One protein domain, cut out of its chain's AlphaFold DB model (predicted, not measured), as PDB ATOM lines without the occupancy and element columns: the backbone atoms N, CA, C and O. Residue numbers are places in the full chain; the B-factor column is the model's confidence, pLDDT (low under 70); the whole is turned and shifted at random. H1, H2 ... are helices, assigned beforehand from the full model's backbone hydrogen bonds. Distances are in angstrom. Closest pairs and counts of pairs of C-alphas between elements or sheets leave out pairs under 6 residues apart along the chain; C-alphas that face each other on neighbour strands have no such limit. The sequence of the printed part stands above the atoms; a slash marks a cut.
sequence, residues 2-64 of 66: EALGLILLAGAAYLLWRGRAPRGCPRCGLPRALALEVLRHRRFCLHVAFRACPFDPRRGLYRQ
ATOM      1  N   GLU A   2     -30.985 -71.112  16.343       72.25
ATOM      2  CA  GLU A   2     -30.228 -70.052  17.049       72.25
ATOM      3  C   GLU A   2     -31.004 -68.742  17.308       72.25
ATOM      4  O   GLU A   2     -30.937 -68.165  18.392       72.25
ATOM      5  N   ALA A   3     -31.791 -68.270  16.332       79.94
ATOM      6  CA  ALA A   3     -32.490 -66.982  16.430       79.94
ATOM      7  C   ALA A   3     -33.561 -66.948  17.538       79.94
ATOM      8  O   ALA A   3     -33.720 -65.940  18.221       79.94
ATOM      9  N   LEU A   4     -34.267 -68.063  17.756       88.62
ATOM     10  CA  LEU A   4     -35.268 -68.189  18.820       88.62
ATOM     11  C   LEU A   4     -34.623 -68.115  20.209       88.62
ATOM     12  O   LEU A   4     -35.158 -67.451  21.095       88.62
ATOM     13  N   GLY A   5     -33.449 -68.733  20.377       89.50
ATOM     14  CA  GLY A   5     -32.674 -68.644  21.615       89.50
ATOM     15  C   GLY A   5     -32.255 -67.209  21.936       89.50
ATOM     16  O   GLY A   5     -32.433 -66.750  23.066       89.50
ATOM     17  N   LEU A   6     -31.783 -66.463  20.931       90.75
ATOM     18  CA  LEU A   6     -31.402 -65.054  21.089       90.75
ATOM     19  C   LEU A   6     -32.594 -64.153  21.442       90.75
ATOM     20  O   LEU A   6     -32.473 -63.289  22.311       90.75
ATOM     21  N   ILE A   7     -33.755 -64.374  20.820       91.31
ATOM     22  CA  ILE A   7     -34.979 -63.614  21.112       91.31
ATOM     23  C   ILE A   7     -35.439 -63.856  22.556       91.31
ATOM     24  O   ILE A   7     -35.767 -62.902  23.267       91.31
ATOM     25  N   LEU A   8     -35.422 -65.109  23.022       91.56
ATOM     26  CA  LEU A   8     -35.795 -65.448  24.398       91.56
ATOM     27  C   LEU A   8     -34.832 -64.838  25.424       91.56
ATOM     28  O   LEU A   8     -35.281 -64.266  26.419       91.56
ATOM     29  N   LEU A   9     -33.523 -64.892  25.164       91.44
ATOM     30  CA  LEU A   9     -32.513 -64.266  26.023       91.44
ATOM     31  C   LEU A   9     -32.674 -62.743  26.090       91.44
ATOM     32  O   LEU A   9     -32.648 -62.172  27.183       91.44
ATOM     33  N   ALA A  10     -32.896 -62.084  24.951       91.25
ATOM     34  CA  ALA A  10     -33.137 -60.643  24.904       91.25
ATOM     35  C   ALA A  10     -34.420 -60.254  25.663       91.25
ATOM     36  O   ALA A  10     -34.418 -59.292  26.438       91.25
ATOM     37  N   GLY A  11     -35.496 -61.032  25.507       91.06
ATOM     38  CA  GLY A  11     -36.749 -60.841  26.239       91.06
ATOM     39  C   GLY A  11     -36.581 -61.001  27.753       91.06
ATOM     40  O   GLY A  11     -37.021 -60.141  28.522       91.06
ATOM     41  N   ALA A  12     -35.883 -62.049  28.195       90.12
ATOM     42  CA  ALA A  12     -35.595 -62.281  29.609       90.12
ATOM     43  C   ALA A  12     -34.729 -61.159  30.210       90.12
ATOM     44  O   ALA A  12     -35.038 -60.644  31.291       90.12
ATOM     45  N   ALA A  13     -33.691 -60.721  29.491       88.19
ATOM     46  CA  ALA A  13     -32.842 -59.607  29.901       88.19
ATOM     47  C   ALA A  13     -33.638 -58.298  30.033       88.19
ATOM     48  O   ALA A  13     -33.486 -57.573  31.022       88.19
ATOM     49  N   TYR A  14     -34.538 -58.020  29.086       86.75
ATOM     50  CA  TYR A  14     -35.416 -56.853  29.127       86.75
ATOM     51  C   TYR A  14     -36.354 -56.872  30.343       86.75
ATOM     52  O   TYR A  14     -36.474 -55.867  31.050       86.75
ATOM     53  N   LEU A  15     -36.983 -58.014  30.637       86.06
ATOM     54  CA  LEU A  15     -37.873 -58.163  31.794       86.06
ATOM     55  C   LEU A  15     -37.123 -57.985  33.121       86.06
ATOM     56  O   LEU A  15     -37.585 -57.246  33.996       86.06
ATOM     57  N   LEU A  16     -35.939 -58.589  33.249       83.38
ATOM     58  CA  LEU A  16     -35.069 -58.434  34.419       83.38
ATOM     59  C   LEU A  16     -34.627 -56.978  34.618       83.38
ATOM     60  O   LEU A  16     -34.625 -56.469  35.743       83.38
ATOM     61  N   TRP A  17     -34.276 -56.286  33.535       78.06
ATOM     62  CA  TRP A  17     -33.904 -54.875  33.588       78.06
ATOM     63  C   TRP A  17     -35.086 -53.990  34.002       78.06
ATOM     64  O   TRP A  17     -34.948 -53.136  34.884       78.06
ATOM     65  N   ARG A  18     -36.275 -54.246  33.447       75.88
ATOM     66  CA  ARG A  18     -37.501 -53.507  33.773       75.88
ATOM     67  C   ARG A  18     -37.926 -53.706  35.232       75.88
ATOM     68  O   ARG A  18     -38.356 -52.745  35.868       75.88
ATOM     69  N   GLY A  19     -37.750 -54.909  35.782       73.31
ATOM     70  CA  GLY A  19     -38.035 -55.218  37.190       73.31
ATOM     71  C   GLY A  19     -37.125 -54.493  38.188       73.31
ATOM     72  O   GLY A  19     -37.533 -54.226  39.317       73.31
ATOM     73  N   ARG A  20     -35.912 -54.109  37.772       74.44
ATOM     74  CA  ARG A  20     -34.959 -53.354  38.605       74.44
ATOM     75  C   ARG A  20     -35.217 -51.847  38.623       74.44
ATOM     76  O   ARG A  20     -34.612 -51.139  39.431       74.44
ATOM     77  N   ALA A  21     -36.088 -51.334  37.754       74.50
ATOM     78  CA  ALA A  21     -36.396 -49.914  37.716       74.50
ATOM     79  C   ALA A  21     -37.263 -49.520  38.930       74.50
ATOM     80  O   ALA A  21     -38.358 -50.057  39.107       74.50
ATOM     81  N   PRO A  22     -36.829 -48.553  39.758       75.44
ATOM     82  CA  PRO A  22     -37.611 -48.136  40.911       75.44
ATOM     83  C   PRO A  22     -38.931 -47.513  40.451       75.44
ATOM     84  O   PRO A  22     -38.952 -46.559  39.667       75.44
ATOM     85  N   ARG A  23     -40.053 -48.048  40.942       84.50
ATOM     86  CA  ARG A  23     -41.397 -47.507  40.667       84.50
ATOM     87  C   ARG A  23     -41.610 -46.135  41.303       84.50
ATOM     88  O   ARG A  23     -42.409 -45.360  40.812       84.50
ATOM     89  N   GLY A  24     -40.864 -45.820  42.349       86.06
ATOM     90  CA  GLY A  24     -40.862 -44.549  43.057       86.06
ATOM     91  C   GLY A  24     -39.646 -44.496  43.970       86.06
ATOM     92  O   GLY A  24     -38.825 -45.417  43.967       86.06
ATOM     93  N   CYS A  25     -39.498 -43.419  44.729       88.00
ATOM     94  CA  CYS A  25     -38.422 -43.291  45.705       88.00
ATOM     95  C   CYS A  25     -38.718 -44.201  46.912       88.00
ATOM     96  O   CYS A  25     -39.623 -43.881  47.676       88.00
ATOM     97  N   PRO A  26     -37.959 -45.286  47.159       86.06
ATOM     98  CA  PRO A  26     -38.228 -46.186  48.285       86.06
ATOM     99  C   PRO A  26     -37.856 -45.573  49.643       86.06
ATOM    100  O   PRO A  26     -38.198 -46.120  50.679       86.06
ATOM    101  N   ARG A  27     -37.110 -44.459  49.645       88.50
ATOM    102  CA  ARG A  27     -36.677 -43.766  50.865       88.50
ATOM    103  C   ARG A  27     -37.667 -42.690  51.303       88.50
ATOM    104  O   ARG A  27     -38.054 -42.645  52.455       88.50
ATOM    105  N   CYS A  28     -38.084 -41.856  50.354       85.38
ATOM    106  CA  CYS A  28     -38.974 -40.724  50.576       85.38
ATOM    107  C   CYS A  28     -40.446 -40.998  50.242       85.38
ATOM    108  O   CYS A  28     -41.269 -40.103  50.388       85.38
ATOM    109  N   GLY A  29     -40.780 -42.181  49.718       88.00
ATOM    110  CA  GLY A  29     -42.147 -42.548  49.337       88.00
ATOM    111  C   GLY A  29     -42.687 -41.840  48.088       88.00
ATOM    112  O   GLY A  29     -43.842 -42.046  47.731       88.00
ATOM    113  N   LEU A  30     -41.882 -41.019  47.398       89.50
ATOM    114  CA  LEU A  30     -42.362 -40.270  46.234       89.50
ATOM    115  C   LEU A  30     -42.829 -41.209  45.107       89.50
ATOM    116  O   LEU A  30     -42.061 -42.097  44.703       89.50
ATOM    117  N   PRO A  31     -44.022 -40.969  44.528       90.88
ATOM    118  CA  PRO A  31     -44.475 -41.674  43.338       90.88
ATOM    119  C   PRO A  31     -43.570 -41.353  42.145       90.88
ATOM    120  O   PRO A  31     -42.889 -40.324  42.121       90.88
ATOM    121  N   ARG A  32     -43.574 -42.221  41.122       90.25
ATOM    122  CA  ARG A  32     -42.651 -42.131  39.976       90.25
ATOM    123  C   ARG A  32     -42.582 -40.743  39.350       90.25
ATOM    124  O   ARG A  32     -41.486 -40.255  39.104       90.25
ATOM    125  N   ALA A  33     -43.739 -40.132  39.090       91.38
ATOM    126  CA  ALA A  33     -43.829 -38.842  38.414       91.38
ATOM    127  C   ALA A  33     -43.070 -37.751  39.186       91.38
ATOM    128  O   ALA A  33     -42.204 -37.092  38.620       91.38
ATOM    129  N   LEU A  34     -43.295 -37.659  40.500       91.62
ATOM    130  CA  LEU A  34     -42.604 -36.700  41.367       91.62
ATOM    131  C   LEU A  34     -41.129 -37.063  41.578       91.62
ATOM    132  O   LEU A  34     -40.272 -36.190  41.694       91.62
ATOM    133  N   ALA A  35     -40.794 -38.353  41.603       93.19
ATOM    134  CA  ALA A  35     -39.406 -38.791  41.694       93.19
ATOM    135  C   ALA A  35     -38.595 -38.420  40.433       93.19
ATOM    136  O   ALA A  35     -37.407 -38.113  40.529       93.19
ATOM    137  N   LEU A  36     -39.225 -38.374  39.253       93.00
ATOM    138  CA  LEU A  36     -38.593 -37.879  38.024       93.00
ATOM    139  C   LEU A  36     -38.323 -36.368  38.062       93.00
ATOM    140  O   LEU A  36     -37.377 -35.908  37.427       93.00
ATOM    141  N   GLU A  37     -39.097 -35.589  38.819       95.12
ATOM    142  CA  GLU A  37     -38.802 -34.166  39.029       95.12
ATOM    143  C   GLU A  37     -37.505 -33.970  39.821       95.12
ATOM    144  O   GLU A  37     -36.744 -33.052  39.517       95.12
ATOM    145  N   VAL A  38     -37.208 -34.863  40.775       93.31
ATOM    146  CA  VAL A  38     -35.924 -34.878  41.503       93.31
ATOM    147  C   VAL A  38     -34.764 -35.107  40.533       93.31
ATOM    148  O   VAL A  38     -33.781 -34.370  40.565       93.31
ATOM    149  N   LEU A  39     -34.910 -36.069  39.613       91.62
ATOM    150  CA  LEU A  39     -33.915 -36.345  38.572       91.62
ATOM    151  C   LEU A  39     -33.702 -35.141  37.636       91.62
ATOM    152  O   LEU A  39     -32.607 -34.929  37.132       91.62
ATOM    153  N   ARG A  40     -34.736 -34.327  37.411       94.19
ATOM    154  CA  ARG A  40     -34.662 -33.104  36.595       94.19
ATOM    155  C   ARG A  40     -34.213 -31.869  37.379       94.19
ATOM    156  O   ARG A  40     -34.339 -30.766  36.858       94.19
ATOM    157  N   HIS A  41     -33.750 -32.028  38.620       92.75
ATOM    158  CA  HIS A  41     -33.416 -30.921  39.525       92.75
ATOM    159  C   HIS A  41     -34.573 -29.944  39.802       92.75
ATOM    160  O   HIS A  41     -34.344 -28.829  40.258       92.75
ATOM    161  N   ARG A  42     -35.825 -30.346  39.557       94.75
ATOM    162  CA  ARG A  42     -37.012 -29.501  39.780       94.75
ATOM    163  C   ARG A  42     -37.616 -29.674  41.168       94.75
ATOM    164  O   ARG A  42     -38.436 -28.864  41.582       94.75
ATOM    165  N   ARG A  43     -37.232 -30.735  41.880       92.50
ATOM    166  CA  ARG A  43     -37.758 -31.064  43.204       92.50
ATOM    167  C   ARG A  43     -36.640 -31.466  44.154       92.50
ATOM    168  O   ARG A  43     -35.742 -32.225  43.792       92.50
ATOM    169  N   PHE A  44     -36.736 -30.998  45.392       91.06
ATOM    170  CA  PHE A  44     -35.824 -31.386  46.460       91.06
ATOM    171  C   PHE A  44     -36.157 -32.781  47.014       91.06
ATOM    172  O   PHE A  44     -37.321 -33.138  47.203       91.06
ATOM    173  N   CYS A  45     -35.119 -33.565  47.310       90.25
ATOM    174  CA  CYS A  45     -35.219 -34.816  48.055       90.25
ATOM    175  C   CYS A  45     -34.027 -34.929  49.008       90.25
ATOM    176  O   CYS A  45     -32.879 -34.976  48.568       90.25
ATOM    177  N   LEU A  46     -34.302 -35.036  50.310       91.19
ATOM    178  CA  LEU A  46     -33.273 -35.089  51.350       91.19
ATOM    179  C   LEU A  46     -32.295 -36.263  51.154       91.19
ATOM    180  O   LEU A  46     -31.093 -36.130  51.365       91.19
ATOM    181  N   HIS A  47     -32.779 -37.407  50.664       92.12
ATOM    182  CA  HIS A  47     -31.949 -38.598  50.448       92.12
ATOM    183  C   HIS A  47     -30.963 -38.488  49.276       92.12
ATOM    184  O   HIS A  47     -30.120 -39.375  49.120       92.12
ATOM    185  N   VAL A  48     -31.046 -37.433  48.456       91.06
ATOM    186  CA  VAL A  48     -30.027 -37.125  47.437       91.06
ATOM    187  C   VAL A  48     -28.699 -36.769  48.105       91.06
ATOM    188  O   VAL A  48     -27.664 -37.290  47.703       91.06
ATOM    189  N   ALA A  49     -28.720 -35.976  49.183       89.25
ATOM    190  CA  ALA A  49     -27.508 -35.592  49.914       89.25
ATOM    191  C   ALA A  49     -26.745 -36.812  50.464       89.25
ATOM    192  O   ALA A  49     -25.518 -36.859  50.438       89.25
ATOM    193  N   PHE A  50     -27.485 -37.843  50.871       89.56
ATOM    194  CA  PHE A  50     -26.945 -39.101  51.390       89.56
ATOM    195  C   PHE A  50     -26.653 -40.145  50.300       89.56
ATOM    196  O   PHE A  50     -26.380 -41.300  50.621       89.56
ATOM    197  N   ARG A  51     -26.753 -39.782  49.010       88.12
ATOM    198  CA  ARG A  51     -26.568 -40.690  47.856       88.12
ATOM    199  C   ARG A  51     -27.461 -41.941  47.907       88.12
ATOM    200  O   ARG A  51     -27.143 -42.972  47.317       88.12
ATOM    201  N   ALA A  52     -28.582 -41.855  48.619       88.38
ATOM    202  CA  ALA A  52     -29.500 -42.963  48.868       88.38
ATOM    203  C   ALA A  52     -30.743 -42.911  47.965       88.38
ATOM    204  O   ALA A  52     -31.490 -43.887  47.877       88.38
ATOM    205  N   CYS A  53     -30.985 -41.779  47.297       89.69
ATOM    206  CA  CYS A  53     -32.076 -41.640  46.343       89.69
ATOM    207  C   CYS A  53     -31.715 -42.321  45.009       89.69
ATOM    208  O   CYS A  53     -30.719 -41.955  44.383       89.69
ATOM    209  N   PRO A  54     -32.528 -43.266  44.502       90.00
ATOM    210  CA  PRO A  54     -32.264 -43.865  43.200       90.00
ATOM    211  C   PRO A  54     -32.513 -42.913  42.020       90.00
ATOM    212  O   PRO A  54     -32.050 -43.214  40.921       90.00
ATOM    213  N   PHE A  55     -33.216 -41.799  42.257       91.94
ATOM    214  CA  PHE A  55     -33.466 -40.702  41.312       91.94
ATOM    215  C   PHE A  55     -32.512 -39.519  41.532       91.94
ATOM    216  O   PHE A  55     -32.792 -38.417  41.073       91.94
ATOM    217  N   ASP A  56     -31.416 -39.719  42.273       91.81
ATOM    218  CA  ASP A  56     -30.367 -38.708  42.384       91.81
ATOM    219  C   ASP A  56     -29.804 -38.403  40.978       91.81
ATOM    220  O   ASP A  56     -29.292 -39.318  40.327       91.81
ATOM    221  N   PRO A  57     -29.868 -37.147  40.497       90.81
ATOM    222  CA  PRO A  57     -29.332 -36.758  39.190       90.81
ATOM    223  C   PRO A  57     -27.822 -36.967  39.046       90.81
ATOM    224  O   PRO A  57     -27.305 -37.068  37.937       90.81
ATOM    225  N   ARG A  58     -27.101 -37.068  40.162       88.94
ATOM    226  CA  ARG A  58     -25.654 -37.311  40.200       88.94
ATOM    227  C   ARG A  58     -25.320 -38.801  40.299       88.94
ATOM    228  O   ARG A  58     -24.145 -39.179  40.354       88.94
ATOM    229  N   ARG A  59     -26.330 -39.677  40.351       85.81
ATOM    230  CA  ARG A  59     -26.140 -41.127  40.450       85.81
ATOM    231  C   ARG A  59     -25.379 -41.633  39.223       85.81
ATOM    232  O   ARG A  59     -25.793 -41.426  38.095       85.81
ATOM    233  N   GLY A  60     -24.257 -42.313  39.456       80.88
ATOM    234  CA  GLY A  60     -23.346 -42.775  38.400       80.88
ATOM    235  C   GLY A  60     -22.100 -41.902  38.254       80.88
ATOM    236  O   GLY A  60     -21.011 -42.452  38.131       80.88
ATOM    237  N   LEU A  61     -22.209 -40.579  38.430       82.88
ATOM    238  CA  LEU A  61     -21.044 -39.678  38.432       82.88
ATOM    239  C   LEU A  61     -20.126 -39.929  39.635       82.88
ATOM    240  O   LEU A  61     -18.909 -39.827  39.528       82.88
ATOM    241  N   TYR A  62     -20.684 -40.338  40.780       68.50
ATOM    242  CA  TYR A  62     -19.881 -40.705  41.954       68.50
ATOM    243  C   TYR A  62     -18.947 -41.898  41.716       68.50
ATOM    244  O   TYR A  62     -17.975 -42.049  42.449       68.50
ATOM    245  N   ARG A  63     -19.246 -42.758  40.731       64.69
ATOM    246  CA  ARG A  63     -18.412 -43.925  40.409       64.69
ATOM    247  C   ARG A  63     -17.185 -43.565  39.574       64.69
ATOM    248  O   ARG A  63     -16.250 -44.341  39.575       64.69
ATOM    249  N   GLN A  64     -17.178 -42.406  38.912       63.34
ATOM    250  CA  GLN A  64     -16.039 -41.928  38.116       63.34
ATOM    251  C   GLN A  64     -14.958 -41.231  38.959       63.34
ATOM    252  O   GLN A  64     -13.914 -40.870  38.437       63.34
TER     253      GLN A  64
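Overview. This is residues 2 to 64 of the 66 residues of an uncharacterized protein of Thermus arciformis (UniProt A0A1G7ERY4). One long helix, H1, sticks out as a straight arm from a small head of loops holding the short helices H2, H3 and H4. The arm makes much of the length; residues 2 to 20 stand free. The printed part has 63 residues, with four named helices in the order H1, H2, H3, H4 and no named strand: all helix. It is only just loose, close to extended, with a radius of gyration of the C-alphas of 15.6 A and spans of 49 by 29 by 17 A.

Along the chain. H1, residues 2 to 19, begins at C-alpha 2 (-30.228, -70.052, 17.049) and is 26.2 A long. H2, residues 32 to 39, measures 10.6 A. H3 is residues 46 to 49, 6.0 A. H4, residues 61 to 64, 5.5 A, ends at C-alpha 64 (-16.039, -41.928, 38.116).

Arrangement. The four helices are apart from one another. In H1 and H2 every O i to N i+4 pair is within hydrogen-bond range; H3 and H4 are too short for such a pair.

Size, cuts and confidence. Without residues 2 to 20 the body spans 29 by 19 by 18 A. The links H1 to H2 and H3 to H4 are long. The printed part has no cut. Residues 62 to 64 are under pLDDT 70.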